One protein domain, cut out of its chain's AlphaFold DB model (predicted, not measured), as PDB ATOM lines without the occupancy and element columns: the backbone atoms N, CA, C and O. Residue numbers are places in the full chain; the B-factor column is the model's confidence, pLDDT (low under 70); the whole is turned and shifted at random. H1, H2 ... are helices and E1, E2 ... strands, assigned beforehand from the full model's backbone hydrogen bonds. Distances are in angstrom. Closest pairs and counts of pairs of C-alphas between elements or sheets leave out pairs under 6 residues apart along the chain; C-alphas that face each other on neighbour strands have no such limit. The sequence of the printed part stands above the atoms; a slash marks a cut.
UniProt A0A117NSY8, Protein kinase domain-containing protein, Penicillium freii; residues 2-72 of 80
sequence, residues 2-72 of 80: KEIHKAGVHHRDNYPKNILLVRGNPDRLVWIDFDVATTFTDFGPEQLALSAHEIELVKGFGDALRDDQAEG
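This is residues 2 to 72 of the 80 residues of the protein "Protein kinase domain-containing protein" of Penicillium freii (UniProt A0A117NSY8). One long helix, H2, makes the longest axis; over part of its length, loops hold a short helix, H1, and a two-stranded antiparallel hairpin, E1 and E2. Residues 66 to 72, of which 66 to 71 belong to H2, stick out. The 71 printed residues have two named helices and two named strands, in the order H1, E1, E2, H2, and the class is mostly helix. The whole is loose, with a radius of gyration of the C-alphas of 13.9 A, and spans 42 by 26 by 20 A.

H1, residues 2 to 6, and H2, residues 45 to 71, are close but not clearly touching; their closest C-alphas, of His 5 and Ser 51, are 6.5 A apart. E1, residues 19 to 22, and E2, residues 28 to 31, form a hairpin, antiparallel at 149 degrees; N 20 and O 30, 2.9 A apart, are within hydrogen-bond range. E1 and H2 are apart. H1 has every O i to N i+4 pair within range, H2 21 of 23.

H1 begins at C-alpha 2 (20.797, 54.350, -31.197). H2, 39.3 A from first to last C-alpha, ends at C-alpha 71 (27.733, 26.827, -21.140).

The printed part has no cut. The links H1 to E1 and E2 to H2 are long. No printed residue is under 70 in pLDDT.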
ATOM      1  N   LYS A   2      21.204  52.950 -31.490       93.69
ATOM      2  CA  LYS A   2      20.797  54.350 -31.197       93.69
ATOM      3  C   LYS A   2      21.112  55.360 -32.314       93.69
ATOM      4  O   LYS A   2      20.243  56.136 -32.685       93.69
ATOM      5  N   GLU A   3      22.318  55.315 -32.883       94.62
ATOM      6  CA  GLU A   3      22.683  56.204 -34.003       94.62
ATOM      7  C   GLU A   3      21.916  55.893 -35.300       94.62
ATOM      8  O   GLU A   3      21.631  56.806 -36.064       94.62
ATOM      9  N   ILE A   4      21.523  54.633 -35.524       95.38
ATOM     10  CA  ILE A   4      20.680  54.230 -36.666       95.38
ATOM     11  C   ILE A   4      19.287  54.852 -36.507       95.38
ATOM     12  O   ILE A   4      18.794  55.505 -37.421       95.38
ATOM     13  N   HIS A   5      18.705  54.761 -35.306       95.75
ATOM     14  CA  HIS A   5      17.426  55.409 -34.987       95.75
ATOM     15  C   HIS A   5      17.500  56.928 -35.097       95.75
ATOM     16  O   HIS A   5      16.594  57.546 -35.642       95.75
ATOM     17  N   LYS A   6      18.590  57.539 -34.620       95.00
ATOM     18  CA  LYS A   6      18.818  58.987 -34.725       95.00
ATOM     19  C   LYS A   6      18.935  59.457 -36.178       95.00
ATOM     20  O   LYS A   6      18.518  60.568 -36.482       95.00
ATOM     21  N   ALA A   7      19.472  58.617 -37.062       95.50
ATOM     22  CA  ALA A   7      19.499  58.851 -38.506       95.50
ATOM     23  C   ALA A   7      18.136  58.614 -39.188       95.50
ATOM     24  O   ALA A   7      18.026  58.731 -40.405       95.50
ATOM     25  N   GLY A   8      17.110  58.273 -38.413       96.06
ATOM     26  CA  GLY A   8      15.760  58.061 -38.887       96.06
ATOM     27  C   GLY A   8      15.507  56.675 -39.472       96.06
ATOM     28  O   GLY A   8      14.569  56.499 -40.239       96.06
ATOM     29  N   VAL A   9      16.337  55.684 -39.147       96.69
ATOM     30  CA  VAL A   9      16.265  54.341 -39.734       96.69
ATOM     31  C   VAL A   9      15.814  53.331 -38.686       96.69
ATOM     32  O   VAL A   9      16.361  53.293 -37.588       96.69
ATOM     33  N   HIS A  10      14.858  52.472 -39.028       96.12
ATOM     34  CA  HIS A  10      14.619  51.195 -38.346       96.12
ATOM     35  C   HIS A  10      15.173  50.068 -39.196       96.12
ATOM     36  O   HIS A  10      14.891  50.007 -40.391       96.12
ATOM     37  N   HIS A  11      15.942  49.168 -38.591       96.19
ATOM     38  CA  HIS A  11      16.630  48.122 -39.346       96.19
ATOM     39  C   HIS A  11      15.693  46.979 -39.745       96.19
ATOM     40  O   HIS A  11      15.897  46.380 -40.795       96.19
ATOM     41  N   ARG A  12      14.674  46.672 -38.922       94.12
ATOM     42  CA  ARG A  12      13.644  45.636 -39.165       94.12
ATOM     43  C   ARG A  12      14.144  44.178 -39.202       94.12
ATOM     44  O   ARG A  12      13.327  43.278 -39.046       94.12
ATOM     45  N   ASP A  13      15.449  43.950 -39.330       94.25
ATOM     46  CA  ASP A  13      16.143  42.655 -39.188       94.25
ATOM     47  C   ASP A  13      17.398  42.826 -38.309       94.25
ATOM     48  O   ASP A  13      18.530  42.573 -38.711       94.25
ATOM     49  N   ASN A  14      17.218  43.346 -37.094       92.62
ATOM     50  CA  ASN A  14      18.303  43.719 -36.183       92.62
ATOM     51  C   ASN A  14      18.900  42.537 -35.393       92.62
ATOM     52  O   ASN A  14      19.360  42.736 -34.269       92.62
ATOM     53  N   TYR A  15      18.888  41.325 -35.944       91.75
ATOM     54  CA  TYR A  15      19.392  40.124 -35.274       91.75
ATOM     55  C   TYR A  15      20.923  39.986 -35.358       91.75
ATOM     56  O   TYR A  15      21.551  40.597 -36.228       91.75
ATOM     57  N   PRO A  16      21.553  39.149 -34.505       92.12
ATOM     58  CA  PRO A  16      23.012  39.065 -34.427       92.12
ATOM     59  C   PRO A  16      23.729  38.693 -35.732       92.12
ATOM     60  O   PRO A  16      24.852  39.153 -35.925       92.12
ATOM     61  N   LYS A  17      23.102  37.942 -36.660       91.75
ATOM     62  CA  LYS A  17      23.715  37.632 -37.976       91.75
ATOM     63  C   LYS A  17      24.076  38.895 -38.776       91.75
ATOM     64  O   LYS A  17      24.997  38.853 -39.584       91.75
ATOM     65  N   ASN A  18      23.367  40.001 -38.533       94.75
ATOM     66  CA  ASN A  18      23.522  41.272 -39.242       94.75
ATOM     67  C   ASN A  18      24.471  42.239 -38.513       94.75
ATOM     68  O   ASN A  18      24.525  43.432 -38.820       94.75
ATOM     69  N   ILE A  19      25.245  41.734 -37.545       92.94
ATOM     70  CA  ILE A  19      26.294  42.478 -36.850       92.94
ATOM     71  C   ILE A  19      27.647  41.856 -37.191       92.94
ATOM     72  O   ILE A  19      27.932  40.713 -36.845       92.94
ATOM     73  N   LEU A  20      28.526  42.643 -37.805       94.12
ATOM     74  CA  LEU A  20      29.897  42.234 -38.095       94.12
ATOM     75  C   LEU A  20      30.888  42.866 -37.120       94.12
ATOM     76  O   LEU A  20      30.912  44.086 -36.943       94.12
ATOM     77  N   LEU A  21      31.765  42.038 -36.548       92.81
ATOM     78  CA  LEU A  21      32.960  42.494 -35.841       92.81
ATOM     79  C   LEU A  21      34.110  42.680 -36.835       92.81
ATOM     80  O   LEU A  21      34.701  41.718 -37.322       92.81
ATOM     81  N   VAL A  22      34.457  43.934 -37.096       95.75
ATOM     82  CA  VAL A  22      35.613  44.315 -37.905       95.75
ATOM     83  C   VAL A  22      36.802  44.539 -36.974       95.75
ATOM     84  O   VAL A  22      36.816  45.501 -36.201       95.75
ATOM     85  N   ARG A  23      37.797  43.651 -37.053       96.62
ATOM     86  CA  ARG A  23      39.029  43.737 -36.256       96.62
ATOM     87  C   ARG A  23      39.915  44.897 -36.720       96.62
ATOM     88  O   ARG A  23      40.064  45.110 -37.924       96.62
ATOM     89  N   GLY A  24      40.504  45.642 -35.786       94.94
ATOM     90  CA  GLY A  24      41.337  46.809 -36.088       94.94
ATOM     91  C   GLY A  24      41.873  47.514 -34.839       94.94
ATOM     92  O   GLY A  24      42.038  46.904 -33.789       94.94
ATOM     93  N   ASN A  25      42.156  48.814 -34.954       93.81
ATOM     94  CA  ASN A  25      42.513  49.657 -33.812       93.81
ATOM     95  C   ASN A  25      41.754  50.998 -33.888       93.81
ATOM     96  O   ASN A  25      42.225  51.915 -34.566       93.81
ATOM     97  N   PRO A  26      40.572  51.118 -33.252       94.75
ATOM     98  CA  PRO A  26      39.887  50.107 -32.437       94.75
ATOM     99  C   PRO A  26      39.126  49.055 -33.267       94.75
ATOM    100  O   PRO A  26      38.828  49.265 -34.447       94.75
ATOM    101  N   ASP A  27      38.767  47.941 -32.623       97.00
ATOM    102  CA  ASP A  27      37.737  47.023 -33.121       97.00
ATOM    103  C   ASP A  27      36.399  47.768 -33.287       97.00
ATOM    104  O   ASP A  27      36.069  48.677 -32.517       97.00
ATOM    105  N   ARG A  28      35.613  47.388 -34.301       94.69
ATOM    106  CA  ARG A  28      34.328  48.030 -34.618       94.69
ATOM    107  C   ARG A  28      33.234  46.996 -34.828       94.69
ATOM    108  O   ARG A  28      33.451  46.000 -35.509       94.69
ATOM    109  N   LEU A  29      32.045  47.284 -34.309       91.75
ATOM    110  CA  LEU A  29      30.820  46.573 -34.673       91.75
ATOM    111  C   LEU A  29      30.084  47.363 -35.753       91.75
ATOM    112  O   LEU A  29      29.874  48.569 -35.607       91.75
ATOM    113  N   VAL A  30      29.696  46.683 -36.826       94.88
ATOM    114  CA  VAL A  30      29.030  47.275 -37.989       94.88
ATOM    115  C   VAL A  30      27.703  46.562 -38.219       94.88
ATOM    116  O   VAL A  30      27.662  45.336 -38.238       94.88
ATOM    117  N   TRP A  31      26.634  47.338 -38.389       96.38
ATOM    118  CA  TRP A  31      25.338  46.836 -38.845       96.38
ATOM    119  C   TRP A  31      25.364  46.695 -40.366       96.38
ATOM    120  O   TRP A  31      25.855  47.598 -41.047       96.38
ATOM    121  N   ILE A  32      24.861  45.579 -40.882       96.62
ATOM    122  CA  ILE A  32      24.785  45.266 -42.314       96.62
ATOM    123  C   ILE A  32      23.375  44.804 -42.684       96.62
ATOM    124  O   ILE A  32      22.580  44.534 -41.797       96.62
ATOM    125  N   ASP A  33      23.105  44.656 -43.982       97.12
ATOM    126  CA  ASP A  33      21.835  44.126 -44.502       97.12
ATOM    127  C   ASP A  33      20.611  44.995 -44.148       97.12
ATOM    128  O   ASP A  33      19.756  44.659 -43.332       97.12
ATOM    129  N   PHE A  34      20.540  46.168 -44.781       96.81
ATOM    130  CA  PHE A  34      19.440  47.122 -44.611       96.81
ATOM    131  C   PHE A  34      18.316  46.922 -45.641       96.81
ATOM    132  O   PHE A  34      17.492  47.817 -45.820       96.81
ATOM    133  N   ASP A  35      18.248  45.774 -46.319       97.00
ATOM    134  CA  ASP A  35      17.351  45.576 -47.469       97.00
ATOM    135  C   ASP A  35      15.859  45.630 -47.092       97.00
ATOM    136  O   ASP A  35      15.007  45.942 -47.923       97.00
ATOM    137  N   VAL A  36      15.537  45.387 -45.817       96.75
ATOM    138  CA  VAL A  36      14.181  45.512 -45.249       96.75
ATOM    139  C   VAL A  36      14.018  46.712 -44.311       96.75
ATOM    140  O   VAL A  36      12.976  46.861 -43.664       96.75
ATOM    141  N   ALA A  37      15.036  47.568 -44.214       97.00
ATOM    142  CA  ALA A  37      15.008  48.728 -43.339       97.00
ATOM    143  C   ALA A  37      13.951  49.747 -43.792       97.00
ATOM    144  O   ALA A  37      13.592  49.851 -44.964       97.00
ATOM    145  N   THR A  38      13.445  50.530 -42.843       96.75
ATOM    146  CA  THR A  38      12.495  51.617 -43.115       96.75
ATOM    147  C   THR A  38      13.078  52.938 -42.640       96.75
ATOM    148  O   THR A  38      13.622  53.020 -41.538       96.75
ATOM    149  N   THR A  39      12.959  53.974 -43.467       96.50
ATOM    150  CA  THR A  39      13.403  55.332 -43.143       96.50
ATOM    151  C   THR A  39      12.215  56.226 -42.817       96.50
ATOM    152  O   THR A  39      11.206  56.196 -43.522       96.50
ATOM    153  N   PHE A  40      12.364  57.076 -41.812       94.00
ATOM    154  CA  PHE A  40      11.366  58.041 -41.380       94.00
ATOM    155  C   PHE A  40      12.011  59.421 -41.281       94.00
ATOM    156  O   PHE A  40      13.123  59.554 -40.771       94.00
ATOM    157  N   THR A  41      11.309  60.452 -41.748       93.19
ATOM    158  CA  THR A  41      11.724  61.845 -41.524       93.19
ATOM    159  C   THR A  41      11.432  62.287 -40.098       93.19
ATOM    160  O   THR A  41      12.217  63.024 -39.513       93.19
ATOM    161  N   ASP A  42      10.338  61.778 -39.529       90.50
ATOM    162  CA  ASP A  42       9.848  62.115 -38.201       90.50
ATOM    163  C   ASP A  42       9.377  60.853 -37.480       90.50
ATOM    164  O   ASP A  42       8.833  59.929 -38.091       90.50
ATOM    165  N   PHE A  43       9.588  60.809 -36.167       90.31
ATOM    166  CA  PHE A  43       9.225  59.659 -35.346       90.31
ATOM    167  C   PHE A  43       7.951  59.972 -34.574       90.31
ATOM    168  O   PHE A  43       7.943  60.817 -33.677       90.31
ATOM    169  N   GLY A  44       6.877  59.259 -34.911       93.38
ATOM    170  CA  GLY A  44       5.679  59.201 -34.091       93.38
ATOM    171  C   GLY A  44       5.861  58.273 -32.880       93.38
ATOM    172  O   GLY A  44       6.871  57.570 -32.765       93.38
ATOM    173  N   PRO A  45       4.873  58.227 -31.969       96.12
ATOM    174  CA  PRO A  45       4.927  57.388 -30.771       96.12
ATOM    175  C   PRO A  45       5.195  55.907 -31.069       96.12
ATOM    176  O   PRO A  45       5.961  55.265 -30.354       96.12
ATOM    177  N   GLU A  46       4.617  55.378 -32.148       94.00
ATOM    178  CA  GLU A  46       4.833  53.993 -32.573       94.00
ATOM    179  C   GLU A  46       6.280  53.749 -33.005       94.00
ATOM    180  O   GLU A  46       6.893  52.770 -32.577       94.00
ATOM    181  N   GLN A  47       6.869  54.659 -33.794       94.69
ATOM    182  CA  GLN A  47       8.261  54.521 -34.216       94.69
ATOM    183  C   GLN A  47       9.217  54.613 -33.021       94.69
ATOM    184  O   GLN A  47      10.190  53.867 -32.951       94.69
ATOM    185  N   LEU A  48       8.929  55.481 -32.045       95.69
ATOM    186  CA  LEU A  48       9.718  55.578 -30.813       95.69
ATOM    187  C   LEU A  48       9.618  54.309 -29.957       95.69
ATOM    188  O   LEU A  48      10.634  53.847 -29.434       95.69
ATOM    189  N   ALA A  49       8.423  53.727 -29.837       95.69
ATOM    190  CA  ALA A  49       8.221  52.471 -29.119       95.69
ATOM    191  C   ALA A  49       8.979  51.311 -29.788       95.69
ATOM    192  O   ALA A  49       9.651  50.536 -29.107       95.69
ATOM    193  N   LEU A  50       8.943  51.238 -31.121       93.62
ATOM    194  CA  LEU A  50       9.726  50.275 -31.896       93.62
ATOM    195  C   LEU A  50      11.235  50.486 -31.723       93.62
ATOM    196  O   LEU A  50      11.951  49.517 -31.493       93.62
ATOM    197  N   SER A  51      11.721  51.733 -31.737       95.50
ATOM    198  CA  SER A  51      13.131  52.032 -31.448       95.50
ATOM    199  C   SER A  51      13.547  51.528 -30.065       95.50
ATOM    200  O   SER A  51      14.606  50.919 -29.908       95.50
ATOM    201  N   ALA A  52      12.716  51.766 -29.047       95.94
ATOM    202  CA  ALA A  52      12.978  51.282 -27.697       95.94
ATOM    203  C   ALA A  52      13.027  49.748 -27.657       95.94
ATOM    204  O   ALA A  52      13.952  49.182 -27.076       95.94
ATOM    205  N   HIS A  53      12.092  49.082 -28.338       94.44
ATOM    206  CA  HIS A  53      12.079  47.629 -28.455       94.44
ATOM    207  C   HIS A  53      13.339  47.082 -29.146       94.44
ATOM    208  O   HIS A  53      13.982  46.183 -28.607       94.44
ATOM    209  N   GLU A  54      13.755  47.659 -30.282       94.56
ATOM    210  CA  GLU A  54      14.991  47.262 -30.973       94.56
ATOM    211  C   GLU A  54      16.230  47.463 -30.079       94.56
ATOM    212  O   GLU A  54      17.152  46.651 -30.116       94.56
ATOM    213  N   ILE A  55      16.267  48.512 -29.247       94.88
ATOM    214  CA  ILE A  55      17.361  48.735 -28.287       94.88
ATOM    215  C   ILE A  55      17.387  47.655 -27.203       94.88
ATOM    216  O   ILE A  55      18.468  47.150 -26.895       94.88
ATOM    217  N   GLU A  56      16.240  47.315 -26.613       94.62
ATOM    218  CA  GLU A  56      16.171  46.276 -25.578       94.62
ATOM    219  C   GLU A  56      16.545  44.900 -26.135       94.62
ATOM    220  O   GLU A  56      17.332  44.188 -25.511       94.62
ATOM    221  N   LEU A  57      16.092  44.570 -27.348       92.81
ATOM    222  CA  LEU A  57      16.475  43.328 -28.018       92.81
ATOM    223  C   LEU A  57      18.001  43.230 -28.185       92.81
ATOM    224  O   LEU A  57      18.609  42.234 -27.802       92.81
ATOM    225  N   VAL A  58      18.637  44.303 -28.672       92.38
ATOM    226  CA  VAL A  58      20.094  44.346 -28.889       92.38
ATOM    227  C   VAL A  58      20.887  44.243 -27.586       92.38
ATOM    228  O   VAL A  58      21.971  43.658 -27.578       92.38
ATOM    229  N   LYS A  59      20.378  44.783 -26.472       92.25
ATOM    230  CA  LYS A  59      21.010  44.588 -25.156       92.25
ATOM    231  C   LYS A  59      21.002  43.113 -24.756       92.25
ATOM    232  O   LYS A  59      22.038  42.611 -24.321       92.25
ATOM    233  N   GLY A  60      19.879  42.424 -24.983       93.38
ATOM    234  CA  GLY A  60      19.719  41.000 -24.685       93.38
ATOM    235  C   GLY A  60      20.701  40.091 -25.430       93.38
ATOM    236  O   GLY A  60      21.059  39.034 -24.916       93.38
ATOM    237  N   PHE A  61      21.221  40.512 -26.589       91.81
ATOM    238  CA  PHE A  61      22.254  39.752 -27.308       91.81
ATOM    239  C   PHE A  61      23.526  39.577 -26.481       91.81
ATOM    240  O   PHE A  61      24.139  38.513 -26.502       91.81
ATOM    241  N   GLY A  62      23.927  40.616 -25.744       89.62
ATOM    242  CA  GLY A  62      25.121  40.560 -24.907       89.62
ATOM    243  C   GLY A  62      24.968  39.581 -23.746       89.62
ATOM    244  O   GLY A  62      25.936  38.906 -23.403       89.62
ATOM    245  N   ASP A  63      23.774  39.506 -23.153       93.50
ATOM    246  CA  ASP A  63      23.454  38.536 -22.102       93.50
ATOM    247  C   ASP A  63      23.457  37.110 -22.659       93.50
ATOM    248  O   ASP A  63      24.195  36.264 -22.165       93.50
ATOM    249  N   ALA A  64      22.735  36.863 -23.756       93.06
ATOM    250  CA  ALA A  64      22.678  35.537 -24.368       93.06
ATOM    251  C   ALA A  64      24.048  35.024 -24.824       93.06
ATOM    252  O   ALA A  64      24.366  33.864 -24.591       93.06
ATOM    253  N   LEU A  65      24.885  35.883 -25.414       91.38
ATOM    254  CA  LEU A  65      26.232  35.490 -25.829       91.38
ATOM    255  C   LEU A  65      27.119  35.117 -24.630       91.38
ATOM    256  O   LEU A  65      27.953  34.221 -24.742       91.38
ATOM    257  N   ARG A  66      26.951  35.794 -23.485       93.50
ATOM    258  CA  ARG A  66      27.657  35.431 -22.247       93.50
ATOM    259  C   ARG A  66      27.197  34.080 -21.718       93.50
ATOM    260  O   ARG A  66      28.049  33.297 -21.307       93.50
ATOM    261  N   ASP A  67      25.895  33.815 -21.746       94.94
ATOM    262  CA  ASP A  67      25.334  32.527 -21.327       94.94
ATOM    263  C   ASP A  67      25.839  31.391 -22.226       94.94
ATOM    264  O   ASP A  67      26.380  30.411 -21.721       94.94
ATOM    265  N   ASP A  68      25.770  31.569 -23.554       94.38
ATOM    266  CA  ASP A  68      26.292  30.604 -24.532       94.38
ATOM    267  C   ASP A  68      27.766  30.283 -24.237       94.38
ATOM    268  O   ASP A  68      28.168  29.121 -24.170       94.38
ATOM    269  N   GLN A  69      28.578  31.316 -23.987       93.50
ATOM    270  CA  GLN A  69      29.991  31.150 -23.658       93.50
ATOM    271  C   GLN A  69      30.208  30.431 -22.317       93.50
ATOM    272  O   GLN A  69      31.135  29.627 -22.208       93.50
ATOM    273  N   ALA A  70      29.388  30.711 -21.302       96.50
ATOM    274  CA  ALA A  70      29.478  30.070 -19.993       96.50
ATOM    275  C   ALA A  70      29.120  28.576 -20.052       96.50
ATOM    276  O   ALA A  70      29.728  27.768 -19.352       96.50
ATOM    277  N   GLU A  71      28.171  28.208 -20.913       96.25
ATOM    278  CA  GLU A  71      27.733  26.827 -21.140       96.25
ATOM    279  C   GLU A  71      28.612  26.074 -22.160       96.25
ATOM    280  O   GLU A  71      28.470  24.864 -22.331       96.25
ATOM    281  N   GLY A  72      29.548  26.763 -22.824       95.38
ATOM    282  CA  GLY A  72      30.393  26.186 -23.875       95.38
ATOM    283  C   GLY A  72      29.642  25.909 -25.181       95.38
ATOM    284  O   GLY A  72      30.074  25.074 -25.979       95.38
TER     285      GLY A  72